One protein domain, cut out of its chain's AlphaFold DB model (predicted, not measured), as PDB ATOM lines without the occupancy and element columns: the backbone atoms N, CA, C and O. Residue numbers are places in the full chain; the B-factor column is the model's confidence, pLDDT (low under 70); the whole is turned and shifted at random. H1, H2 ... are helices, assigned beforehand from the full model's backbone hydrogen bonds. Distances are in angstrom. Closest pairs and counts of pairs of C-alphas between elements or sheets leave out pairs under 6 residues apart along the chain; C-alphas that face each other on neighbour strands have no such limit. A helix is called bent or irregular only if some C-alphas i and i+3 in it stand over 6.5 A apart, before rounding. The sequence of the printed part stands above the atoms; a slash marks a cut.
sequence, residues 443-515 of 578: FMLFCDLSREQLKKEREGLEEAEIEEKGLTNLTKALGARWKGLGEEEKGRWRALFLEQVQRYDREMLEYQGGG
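AT A GLANCE: This is residues 443 to 515 of the 578 residues of the protein "HMG box domain-containing protein" of Spizellomyces punctatus (strain DAOM BR117) (UniProt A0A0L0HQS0). Long H4 and shorter H3 make an open V bridged by H1, which packs on H3 and reaches H4 with residues 443 to 446; small H2 lies at H1's far end, and residues 501 to 515 stick out. The printed part has 73 residues, helices H1 to H4 in order and no named strand: all helix. It is only just extended, close to loose, with a radius of gyration of the C-alphas of 17.0 A, spanning 55 by 28 by 16 A.

HOW THE PARTS SIT: H1, residues 443 to 459, touches irregular H3, residues 471 to 484, where C-alphas 472 and 475 are 9.2 A apart; the closest C-alphas, of Cys 447 and Leu 478, are 6.4 A apart. H4, residues 487 to 513, touches H1 at a steep tilt of 65 degrees, closest at the C-alphas of Phe 446 and Trp 493, 6.8 A. Every O i to N i+4 pair is within hydrogen-bond range in H1, H4 and H2, residues 463 to 468; in H3, 7 of 10.

IN THESE COORDINATES: H1, 23.5 A long, begins at C-alpha 443 (-60.439, 189.406, -19.767). H4, 38.7 A, ends at C-alpha 513 (-34.875, 204.745, -28.908).

THE WHOLE: The printed part has no cut; its links are tight. Residues 513 to 515 have pLDDT under 70.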
ATOM      1  N   PHE A 443     -58.971 189.279 -19.719       90.56
ATOM      2  CA  PHE A 443     -60.439 189.406 -19.767       90.56
ATOM      3  C   PHE A 443     -60.947 190.388 -20.840       90.56
ATOM      4  O   PHE A 443     -62.029 190.198 -21.388       90.56
ATOM      5  N   MET A 444     -60.196 191.454 -21.120       91.56
ATOM      6  CA  MET A 444     -60.526 192.415 -22.173       91.56
ATOM      7  C   MET A 444     -60.251 191.819 -23.555       91.56
ATOM      8  O   MET A 444     -61.131 191.900 -24.398       91.56
ATOM      9  N   LEU A 445     -59.121 191.124 -23.747       88.88
ATOM     10  CA  LEU A 445     -58.831 190.379 -24.985       88.88
ATOM     11  C   LEU A 445     -59.925 189.338 -25.284       88.88
ATOM     12  O   LEU A 445     -60.442 189.281 -26.398       88.88
ATOM     13  N   PHE A 446     -60.346 188.586 -24.261       91.75
ATOM     14  CA  PHE A 446     -61.511 187.703 -24.342       91.75
ATOM     15  C   PHE A 446     -62.791 188.468 -24.701       91.75
ATOM     16  O   PHE A 446     -63.542 188.044 -25.576       91.75
ATOM     17  N   CYS A 447     -63.061 189.599 -24.040       89.25
ATOM     18  CA  CYS A 447     -64.232 190.411 -24.350       89.25
ATOM     19  C   CYS A 447     -64.230 190.892 -25.798       89.25
ATOM     20  O   CYS A 447     -65.300 190.927 -26.385       89.25
ATOM     21  N   ASP A 448     -63.090 191.276 -26.358       87.19
ATOM     22  CA  ASP A 448     -63.032 191.852 -27.698       87.19
ATOM     23  C   ASP A 448     -63.254 190.760 -28.762       87.19
ATOM     24  O   ASP A 448     -64.182 190.884 -29.563       87.19
ATOM     25  N   LEU A 449     -62.558 189.616 -28.681       86.69
ATOM     26  CA  LEU A 449     -62.787 188.491 -29.604       86.69
ATOM     27  C   LEU A 449     -64.171 187.837 -29.434       86.69
ATOM     28  O   LEU A 449     -64.857 187.561 -30.421       86.69
ATOM     29  N   SER A 450     -64.649 187.633 -28.203       86.44
ATOM     30  CA  SER A 450     -65.994 187.081 -27.997       86.44
ATOM     31  C   SER A 450     -67.117 188.101 -28.228       86.44
ATOM     32  O   SER A 450     -68.250 187.683 -28.449       86.44
ATOM     33  N   ARG A 451     -66.862 189.421 -28.256       85.50
ATOM     34  CA  ARG A 451     -67.849 190.408 -28.750       85.50
ATOM     35  C   ARG A 451     -68.141 190.192 -30.222       85.50
ATOM     36  O   ARG A 451     -69.304 190.262 -30.600       85.50
ATOM     37  N   GLU A 452     -67.119 189.934 -31.030       84.62
ATOM     38  CA  GLU A 452     -67.292 189.679 -32.461       84.62
ATOM     39  C   GLU A 452     -68.024 188.359 -32.716       84.62
ATOM     40  O   GLU A 452     -68.927 188.322 -33.549       84.62
ATOM     41  N   GLN A 453     -67.710 187.311 -31.945       82.19
ATOM     42  CA  GLN A 453     -68.452 186.043 -31.967       82.19
ATOM     43  C   GLN A 453     -69.928 186.255 -31.601       82.19
ATOM     44  O   GLN A 453     -70.797 185.986 -32.423       82.19
ATOM     45  N   LEU A 454     -70.223 186.845 -30.434       80.94
ATOM     46  CA  LEU A 454     -71.605 187.097 -30.009       80.94
ATOM     47  C   LEU A 454     -72.355 188.085 -30.924       80.94
ATOM     48  O   LEU A 454     -73.582 188.055 -30.969       80.94
ATOM     49  N   LYS A 455     -71.655 188.975 -31.643       82.62
ATOM     50  CA  LYS A 455     -72.272 189.858 -32.648       82.62
ATOM     51  C   LYS A 455     -72.722 189.057 -33.870       82.62
ATOM     52  O   LYS A 455     -73.866 189.216 -34.272       82.62
ATOM     53  N   LYS A 456     -71.871 188.164 -34.389       84.44
ATOM     54  CA  LYS A 456     -72.214 187.248 -35.491       84.44
ATOM     55  C   LYS A 456     -73.315 186.262 -35.089       84.44
ATOM     56  O   LYS A 456     -74.245 186.050 -35.853       84.44
ATOM     57  N   GLU A 457     -73.252 185.719 -33.870       79.06
ATOM     58  CA  GLU A 457     -74.318 184.883 -33.300       79.06
ATOM     59  C   GLU A 457     -75.641 185.666 -33.204       79.06
ATOM     60  O   GLU A 457     -76.682 185.140 -33.573       79.06
ATOM     61  N   ARG A 458     -75.624 186.942 -32.783       79.19
ATOM     62  CA  ARG A 458     -76.827 187.797 -32.749       79.19
ATOM     63  C   ARG A 458     -77.380 188.115 -34.144       79.19
ATOM     64  O   ARG A 458     -78.587 188.232 -34.293       79.19
ATOM     65  N   GLU A 459     -76.518 188.290 -35.142       80.50
ATOM     66  CA  GLU A 459     -76.909 188.626 -36.521       80.50
ATOM     67  C   GLU A 459     -77.666 187.487 -37.236       80.50
ATOM     68  O   GLU A 459     -78.302 187.744 -38.253       80.50
ATOM     69  N   GLY A 460     -77.639 186.260 -36.697       73.94
ATOM     70  CA  GLY A 460     -78.361 185.095 -37.224       73.94
ATOM     71  C   GLY A 460     -79.537 184.599 -36.374       73.94
ATOM     72  O   GLY A 460     -79.962 183.466 -36.583       73.94
ATOM     73  N   LEU A 461     -80.028 185.378 -35.400       79.12
ATOM     74  CA  LEU A 461     -81.088 184.961 -34.469       79.12
ATOM     75  C   LEU A 461     -82.236 185.975 -34.399       79.12
ATOM     76  O   LEU A 461     -82.015 187.185 -34.419       79.12
ATOM     77  N   GLU A 462     -83.458 185.466 -34.245       78.31
ATOM     78  CA  GLU A 462     -84.665 186.271 -34.027       78.31
ATOM     79  C   GLU A 462     -84.702 186.905 -32.625       78.31
ATOM     80  O   GLU A 462     -84.091 186.411 -31.673       78.31
ATOM     81  N   GLU A 463     -85.446 188.005 -32.468       72.19
ATOM     82  CA  GLU A 463     -85.394 188.824 -31.241       72.19
ATOM     83  C   GLU A 463     -85.852 188.067 -29.976       72.19
ATOM     84  O   GLU A 463     -85.278 188.258 -28.901       72.19
ATOM     85  N   ALA A 464     -86.792 187.126 -30.113       71.56
ATOM     86  CA  ALA A 464     -87.210 186.237 -29.025       71.56
ATOM     87  C   ALA A 464     -86.080 185.294 -28.556       71.56
ATOM     88  O   ALA A 464     -85.874 185.107 -27.357       71.56
ATOM     89  N   GLU A 465     -85.296 184.748 -29.490       74.50
ATOM     90  CA  GLU A 465     -84.200 183.818 -29.194       74.50
ATOM     91  C   GLU A 465     -82.965 184.559 -28.633       74.50
ATOM     92  O   GLU A 465     -82.209 184.027 -27.816       74.50
ATOM     93  N   ILE A 466     -82.800 185.837 -29.000       75.50
ATOM     94  CA  ILE A 466     -81.839 186.770 -28.389       75.50
ATOM     95  C   ILE A 466     -82.195 187.063 -26.920       75.50
ATOM     96  O   ILE A 466     -81.284 187.216 -26.093       75.50
ATOM     97  N   GLU A 467     -83.484 187.156 -26.572       74.69
ATOM     98  CA  GLU A 467     -83.923 187.312 -25.181       74.69
ATOM     99  C   GLU A 467     -83.755 186.013 -24.380       74.69
ATOM    100  O   GLU A 467     -83.157 186.057 -23.301       74.69
ATOM    101  N   GLU A 468     -84.160 184.866 -24.932       73.75
ATOM    102  CA  GLU A 468     -84.001 183.546 -24.304       73.75
ATOM    103  C   GLU A 468     -82.529 183.224 -23.988       73.75
ATOM    104  O   GLU A 468     -82.188 182.884 -22.853       73.75
ATOM    105  N   LYS A 469     -81.620 183.427 -24.953       71.00
ATOM    106  CA  LYS A 469     -80.169 183.220 -24.768       71.00
ATOM    107  C   LYS A 469     -79.488 184.340 -23.963       71.00
ATOM    108  O   LYS A 469     -78.270 184.326 -23.780       71.00
ATOM    109  N   GLY A 470     -80.238 185.335 -23.476       70.50
ATOM    110  CA  GLY A 470     -79.724 186.434 -22.650       70.50
ATOM    111  C   GLY A 470     -78.768 187.395 -23.372       70.50
ATOM    112  O   GLY A 470     -78.042 188.158 -22.723       70.50
ATOM    113  N   LEU A 471     -78.757 187.389 -24.709       74.31
ATOM    114  CA  LEU A 471     -77.819 188.142 -25.551       74.31
ATOM    115  C   LEU A 471     -78.179 189.628 -25.714       74.31
ATOM    116  O   LEU A 471     -77.350 190.411 -26.182       74.31
ATOM    117  N   THR A 472     -79.351 190.052 -25.224       77.12
ATOM    118  CA  THR A 472     -79.800 191.464 -25.161       77.12
ATOM    119  C   THR A 472     -78.761 192.413 -24.552       77.12
ATOM    120  O   THR A 472     -78.729 193.605 -24.847       77.12
ATOM    121  N   ASN A 473     -77.897 191.900 -23.670       82.94
ATOM    122  CA  ASN A 473     -76.845 192.654 -23.003       82.94
ATOM    123  C   ASN A 473     -75.490 191.949 -23.184       82.94
ATOM    124  O   ASN A 473     -74.988 191.344 -22.236       82.94
ATOM    125  N   LEU A 474     -74.859 192.088 -24.357       81.19
ATOM    126  CA  LEU A 474     -73.559 191.471 -24.693       81.19
ATOM    127  C   LEU A 474     -72.523 191.540 -23.552       81.19
ATOM    128  O   LEU A 474     -71.938 190.533 -23.173       81.19
ATOM    129  N   THR A 475     -72.341 192.704 -22.917       83.94
ATOM    130  CA  THR A 475     -71.395 192.873 -21.792       83.94
ATOM    131  C   THR A 475     -71.734 192.013 -20.559       83.94
ATOM    132  O   THR A 475     -70.825 191.614 -19.832       83.94
ATOM    133  N   LYS A 476     -73.013 191.704 -20.309       86.75
ATOM    134  CA  LYS A 476     -73.432 190.779 -19.239       86.75
ATOM    135  C   LYS A 476     -73.219 189.322 -19.656       86.75
ATOM    136  O   LYS A 476     -72.670 188.566 -18.859       86.75
ATOM    137  N   ALA A 477     -73.579 188.963 -20.892       84.94
ATOM    138  CA  ALA A 477     -73.369 187.625 -21.447       84.94
ATOM    139  C   ALA A 477     -71.878 187.232 -21.434       84.94
ATOM    140  O   ALA A 477     -71.520 186.173 -20.927       84.94
ATOM    141  N   LEU A 478     -70.984 188.133 -21.852       87.50
ATOM    142  CA  LEU A 478     -69.526 187.940 -21.793       87.50
ATOM    143  C   LEU A 478     -69.011 187.779 -20.359       87.50
ATOM    144  O   LEU A 478     -68.168 186.929 -20.089       87.50
ATOM    145  N   GLY A 479     -69.547 188.561 -19.417       87.44
ATOM    146  CA  GLY A 479     -69.220 188.431 -17.996       87.44
ATOM    147  C   GLY A 479     -69.683 187.106 -17.377       87.44
ATOM    148  O   GLY A 479     -69.074 186.652 -16.409       87.44
ATOM    149  N   ALA A 480     -70.732 186.480 -17.921       86.94
ATOM    150  CA  ALA A 480     -71.158 185.131 -17.556       86.94
ATOM    151  C   ALA A 480     -70.273 184.064 -18.226       86.94
ATOM    152  O   ALA A 480     -69.724 183.218 -17.522       86.94
ATOM    153  N   ARG A 481     -70.042 184.166 -19.545       86.62
ATOM    154  CA  ARG A 481     -69.183 183.254 -20.327       86.62
ATOM    155  C   ARG A 481     -67.771 183.174 -19.733       86.62
ATOM    156  O   ARG A 481     -67.318 182.082 -19.421       86.62
ATOM    157  N   TRP A 482     -67.132 184.309 -19.419       89.69
ATOM    158  CA  TRP A 482     -65.816 184.341 -18.752       89.69
ATOM    159  C   TRP A 482     -65.787 183.648 -17.384       89.69
ATOM    160  O   TRP A 482     -64.780 183.048 -17.010       89.69
ATOM    161  N   LYS A 483     -66.871 183.735 -16.602       89.12
ATOM    162  CA  LYS A 483     -66.944 183.026 -15.317       89.12
ATOM    163  C   LYS A 483     -66.995 181.515 -15.531       89.12
ATOM    164  O   LYS A 483     -66.294 180.819 -14.801       89.12
ATOM    165  N   GLY A 484     -67.756 181.065 -16.530       87.25
ATOM    166  CA  GLY A 484     -67.922 179.657 -16.897       87.25
ATOM    167  C   GLY A 484     -66.716 178.995 -17.573       87.25
ATOM    168  O   GLY A 484     -66.622 177.778 -17.493       87.25
ATOM    169  N   LEU A 485     -65.793 179.754 -18.185       89.38
ATOM    170  CA  LEU A 485     -64.567 179.188 -18.777       89.38
ATOM    171  C   LEU A 485     -63.737 178.396 -17.751       89.38
ATOM    172  O   LEU A 485     -63.626 178.808 -16.591       89.38
ATOM    173  N   GLY A 486     -63.079 177.327 -18.191       90.56
ATOM    174  CA  GLY A 486     -62.141 176.556 -17.369       90.56
ATOM    175  C   GLY A 486     -60.867 177.329 -16.993       90.56
ATOM    176  O   GLY A 486     -60.567 178.388 -17.551       90.56
ATOM    177  N   GLU A 487     -60.090 176.792 -16.045       87.06
ATOM    178  CA  GLU A 487     -58.736 177.282 -15.713       87.06
ATOM    179  C   GLU A 487     -57.830 177.257 -16.953       87.06
ATOM    180  O   GLU A 487     -57.157 178.243 -17.241       87.06
ATOM    181  N   GLU A 488     -57.882 176.171 -17.728       87.56
ATOM    182  CA  GLU A 488     -57.081 175.958 -18.937       87.56
ATOM    183  C   GLU A 488     -57.388 176.999 -20.030       87.56
ATOM    184  O   GLU A 488     -56.489 177.669 -20.538       87.56
ATOM    185  N   GLU A 489     -58.671 177.224 -20.334       87.12
ATOM    186  CA  GLU A 489     -59.104 178.240 -21.299       87.12
ATOM    187  C   GLU A 489     -58.700 179.647 -20.843       87.12
ATOM    188  O   GLU A 489     -58.162 180.431 -21.626       87.12
ATOM    189  N   LYS A 490     -58.889 179.967 -19.552       90.38
ATOM    190  CA  LYS A 490     -58.375 181.206 -18.943       90.38
ATOM    191  C   LYS A 490     -56.848 181.284 -19.051       90.38
ATOM    192  O   LYS A 490     -56.329 182.378 -19.260       90.38
ATOM    193  N   GLY A 491     -56.141 180.158 -18.967       89.44
ATOM    194  CA  GLY A 491     -54.709 180.011 -19.222       89.44
ATOM    195  C   GLY A 491     -54.310 180.459 -20.627       89.44
ATOM    196  O   GLY A 491     -53.427 181.306 -20.757       89.44
ATOM    197  N   ARG A 492     -55.027 180.011 -21.665       91.62
ATOM    198  CA  ARG A 492     -54.816 180.463 -23.058       91.62
ATOM    199  C   ARG A 492     -54.950 181.992 -23.181       91.62
ATOM    200  O   ARG A 492     -54.099 182.645 -23.781       91.62
ATOM    201  N   TRP A 493     -55.945 182.594 -22.520       91.19
ATOM    202  CA  TRP A 493     -56.105 184.059 -22.467       91.19
ATOM    203  C   TRP A 493     -55.008 184.784 -21.666       91.19
ATOM    204  O   TRP A 493     -54.663 185.919 -22.000       91.19
ATOM    205  N   ARG A 494     -54.441 184.158 -20.622       90.94
ATOM    206  CA  ARG A 494     -53.268 184.680 -19.890       90.94
ATOM    207  C   ARG A 494     -52.007 184.643 -20.763       90.94
ATOM    208  O   ARG A 494     -51.248 185.607 -20.734       90.94
ATOM    209  N   ALA A 495     -51.810 183.581 -21.546       91.88
ATOM    210  CA  ALA A 495     -50.679 183.446 -22.466       91.88
ATOM    211  C   ALA A 495     -50.718 184.513 -23.574       91.88
ATOM    212  O   ALA A 495     -49.749 185.248 -23.742       91.88
ATOM    213  N   LEU A 496     -51.874 184.694 -24.228       90.31
ATOM    214  CA  LEU A 496     -52.083 185.777 -25.201       90.31
ATOM    215  C   LEU A 496     -51.843 187.165 -24.583       90.31
ATOM    216  O   LEU A 496     -51.235 188.029 -25.206       90.31
ATOM    217  N   PHE A 497     -52.272 187.398 -23.338       92.94
ATOM    218  CA  PHE A 497     -51.966 188.653 -22.645       92.94
ATOM    219  C   PHE A 497     -50.457 188.860 -22.433       92.94
ATOM    220  O   PHE A 497     -49.971 189.976 -22.618       92.94
ATOM    221  N   LEU A 498     -49.714 187.810 -22.075       91.25
ATOM    222  CA  LEU A 498     -48.265 187.881 -21.880       91.25
ATOM    223  C   LEU A 498     -47.524 188.189 -23.190       91.25
ATOM    224  O   LEU A 498     -46.620 189.019 -23.193       91.25
ATOM    225  N   GLU A 499     -47.950 187.598 -24.307       92.44
ATOM    226  CA  GLU A 499     -47.439 187.920 -25.646       92.44
ATOM    227  C   GLU A 499     -47.665 189.403 -25.996       92.44
ATOM    228  O   GLU A 499     -46.742 190.098 -26.423       92.44
ATOM    229  N   GLN A 500     -48.866 189.934 -25.735       90.31
ATOM    230  CA  GLN A 500     -49.169 191.355 -25.956       90.31
ATOM    231  C   GLN A 500     -48.345 192.291 -25.048       90.31
ATOM    232  O   GLN A 500     -48.055 193.420 -25.445       90.31
ATOM    233  N   VAL A 501     -47.929 191.841 -23.855       90.50
ATOM    234  CA  VAL A 501     -46.968 192.566 -23.002       90.50
ATOM    235  C   VAL A 501     -45.574 192.565 -23.627       90.50
ATOM    236  O   VAL A 501     -45.016 193.641 -23.813       90.50
ATOM    237  N   GLN A 502     -45.050 191.409 -24.046       91.19
ATOM    238  CA  GLN A 502     -43.736 191.324 -24.704       91.19
ATOM    239  C   GLN A 502     -43.669 192.166 -25.988       91.19
ATOM    240  O   GLN A 502     -42.652 192.803 -26.273       91.19
ATOM    241  N   ARG A 503     -44.765 192.202 -26.756       91.25
ATOM    242  CA  ARG A 503     -44.911 193.072 -27.926       91.25
ATOM    243  C   ARG A 503     -44.873 194.553 -27.538       91.25
ATOM    244  O   ARG A 503     -44.100 195.302 -28.125       91.25
ATOM    245  N   TYR A 504     -45.672 194.966 -26.555       91.31
ATOM    246  CA  TYR A 504     -45.690 196.349 -26.072       91.31
ATOM    247  C   TYR A 504     -44.328 196.792 -25.524       91.31
ATOM    248  O   TYR A 504     -43.916 197.918 -25.778       91.31
ATOM    249  N   ASP A 505     -43.611 195.919 -24.814       87.44
ATOM    250  CA  ASP A 505     -42.286 196.231 -24.277       87.44
ATOM    251  C   ASP A 505     -41.256 196.434 -25.407       87.44
ATOM    252  O   ASP A 505     -40.437 197.350 -25.329       87.44
ATOM    253  N   ARG A 506     -41.354 195.669 -26.505       90.25
ATOM    254  CA  ARG A 506     -40.558 195.877 -27.729       90.25
ATOM    255  C   ARG A 506     -40.885 197.211 -28.410       90.25
ATOM    256  O   ARG A 506     -39.987 198.023 -28.616       90.25
ATOM    257  N   GLU A 507     -42.166 197.479 -28.671       90.12
ATOM    258  CA  GLU A 507     -42.628 198.745 -29.269       90.12
ATOM    259  C   GLU A 507     -42.257 199.961 -28.387       90.12
ATOM    260  O   GLU A 507     -41.909 201.029 -28.888       90.12
ATOM    261  N   MET A 508     -42.269 199.809 -27.055       87.50
ATOM    262  CA  MET A 508     -41.825 200.832 -26.100       87.50
ATOM    263  C   MET A 508     -40.314 201.080 -26.133       87.50
ATOM    264  O   MET A 508     -39.895 202.209 -25.866       87.50
ATOM    265  N   LEU A 509     -39.490 200.062 -26.395       86.62
ATOM    266  CA  LEU A 509     -38.041 200.221 -26.555       86.62
ATOM    267  C   LEU A 509     -37.719 200.965 -27.855       86.62
ATOM    268  O   LEU A 509     -36.919 201.896 -27.834       86.62
ATOM    269  N   GLU A 510     -38.403 200.629 -28.950       86.44
ATOM    270  CA  GLU A 510     -38.297 201.332 -30.236       86.44
ATOM    271  C   GLU A 510     -38.740 202.802 -30.112       86.44
ATOM    272  O   GLU A 510     -38.014 203.709 -30.521       86.44
ATOM    273  N   TYR A 511     -39.875 203.062 -29.452       84.88
ATOM    274  CA  TYR A 511     -40.376 204.416 -29.185       84.88
ATOM    275  C   TYR A 511     -39.425 205.249 -28.303       84.88
ATOM    276  O   TYR A 511     -39.210 206.432 -28.563       84.88
ATOM    277  N   GLN A 512     -38.809 204.646 -27.277       78.81
ATOM    278  CA  GLN A 512     -37.801 205.326 -26.450       78.81
ATOM    279  C   GLN A 512     -36.482 205.555 -27.205       78.81
ATOM    280  O   GLN A 512     -35.862 206.601 -27.026       78.81
ATOM    281  N   GLY A 513     -36.072 204.622 -28.072       66.56
ATOM    282  CA  GLY A 513     -34.875 204.745 -28.908       66.56
ATOM    283  C   GLY A 513     -34.997 205.798 -30.016       66.56
ATOM    284  O   GLY A 513     -34.013 206.458 -30.336       66.56
ATOM    285  N   GLY A 514     -36.199 206.004 -30.564       59.12
ATOM    286  CA  GLY A 514     -36.483 207.043 -31.564       59.12
ATOM    287  C   GLY A 514     -36.816 208.430 -30.992       59.12
ATOM    288  O   GLY A 514     -36.995 209.377 -31.755       59.12
ATOM    289  N   GLY A 515     -36.927 208.569 -29.666       49.72
ATOM    290  CA  GLY A 515     -37.544 209.731 -29.013       49.72
ATOM    291  C   GLY A 515     -36.690 211.000 -28.870       49.72
ATOM    292  O   GLY A 515     -37.202 212.009 -28.391       49.72
TER     293      GLY A 515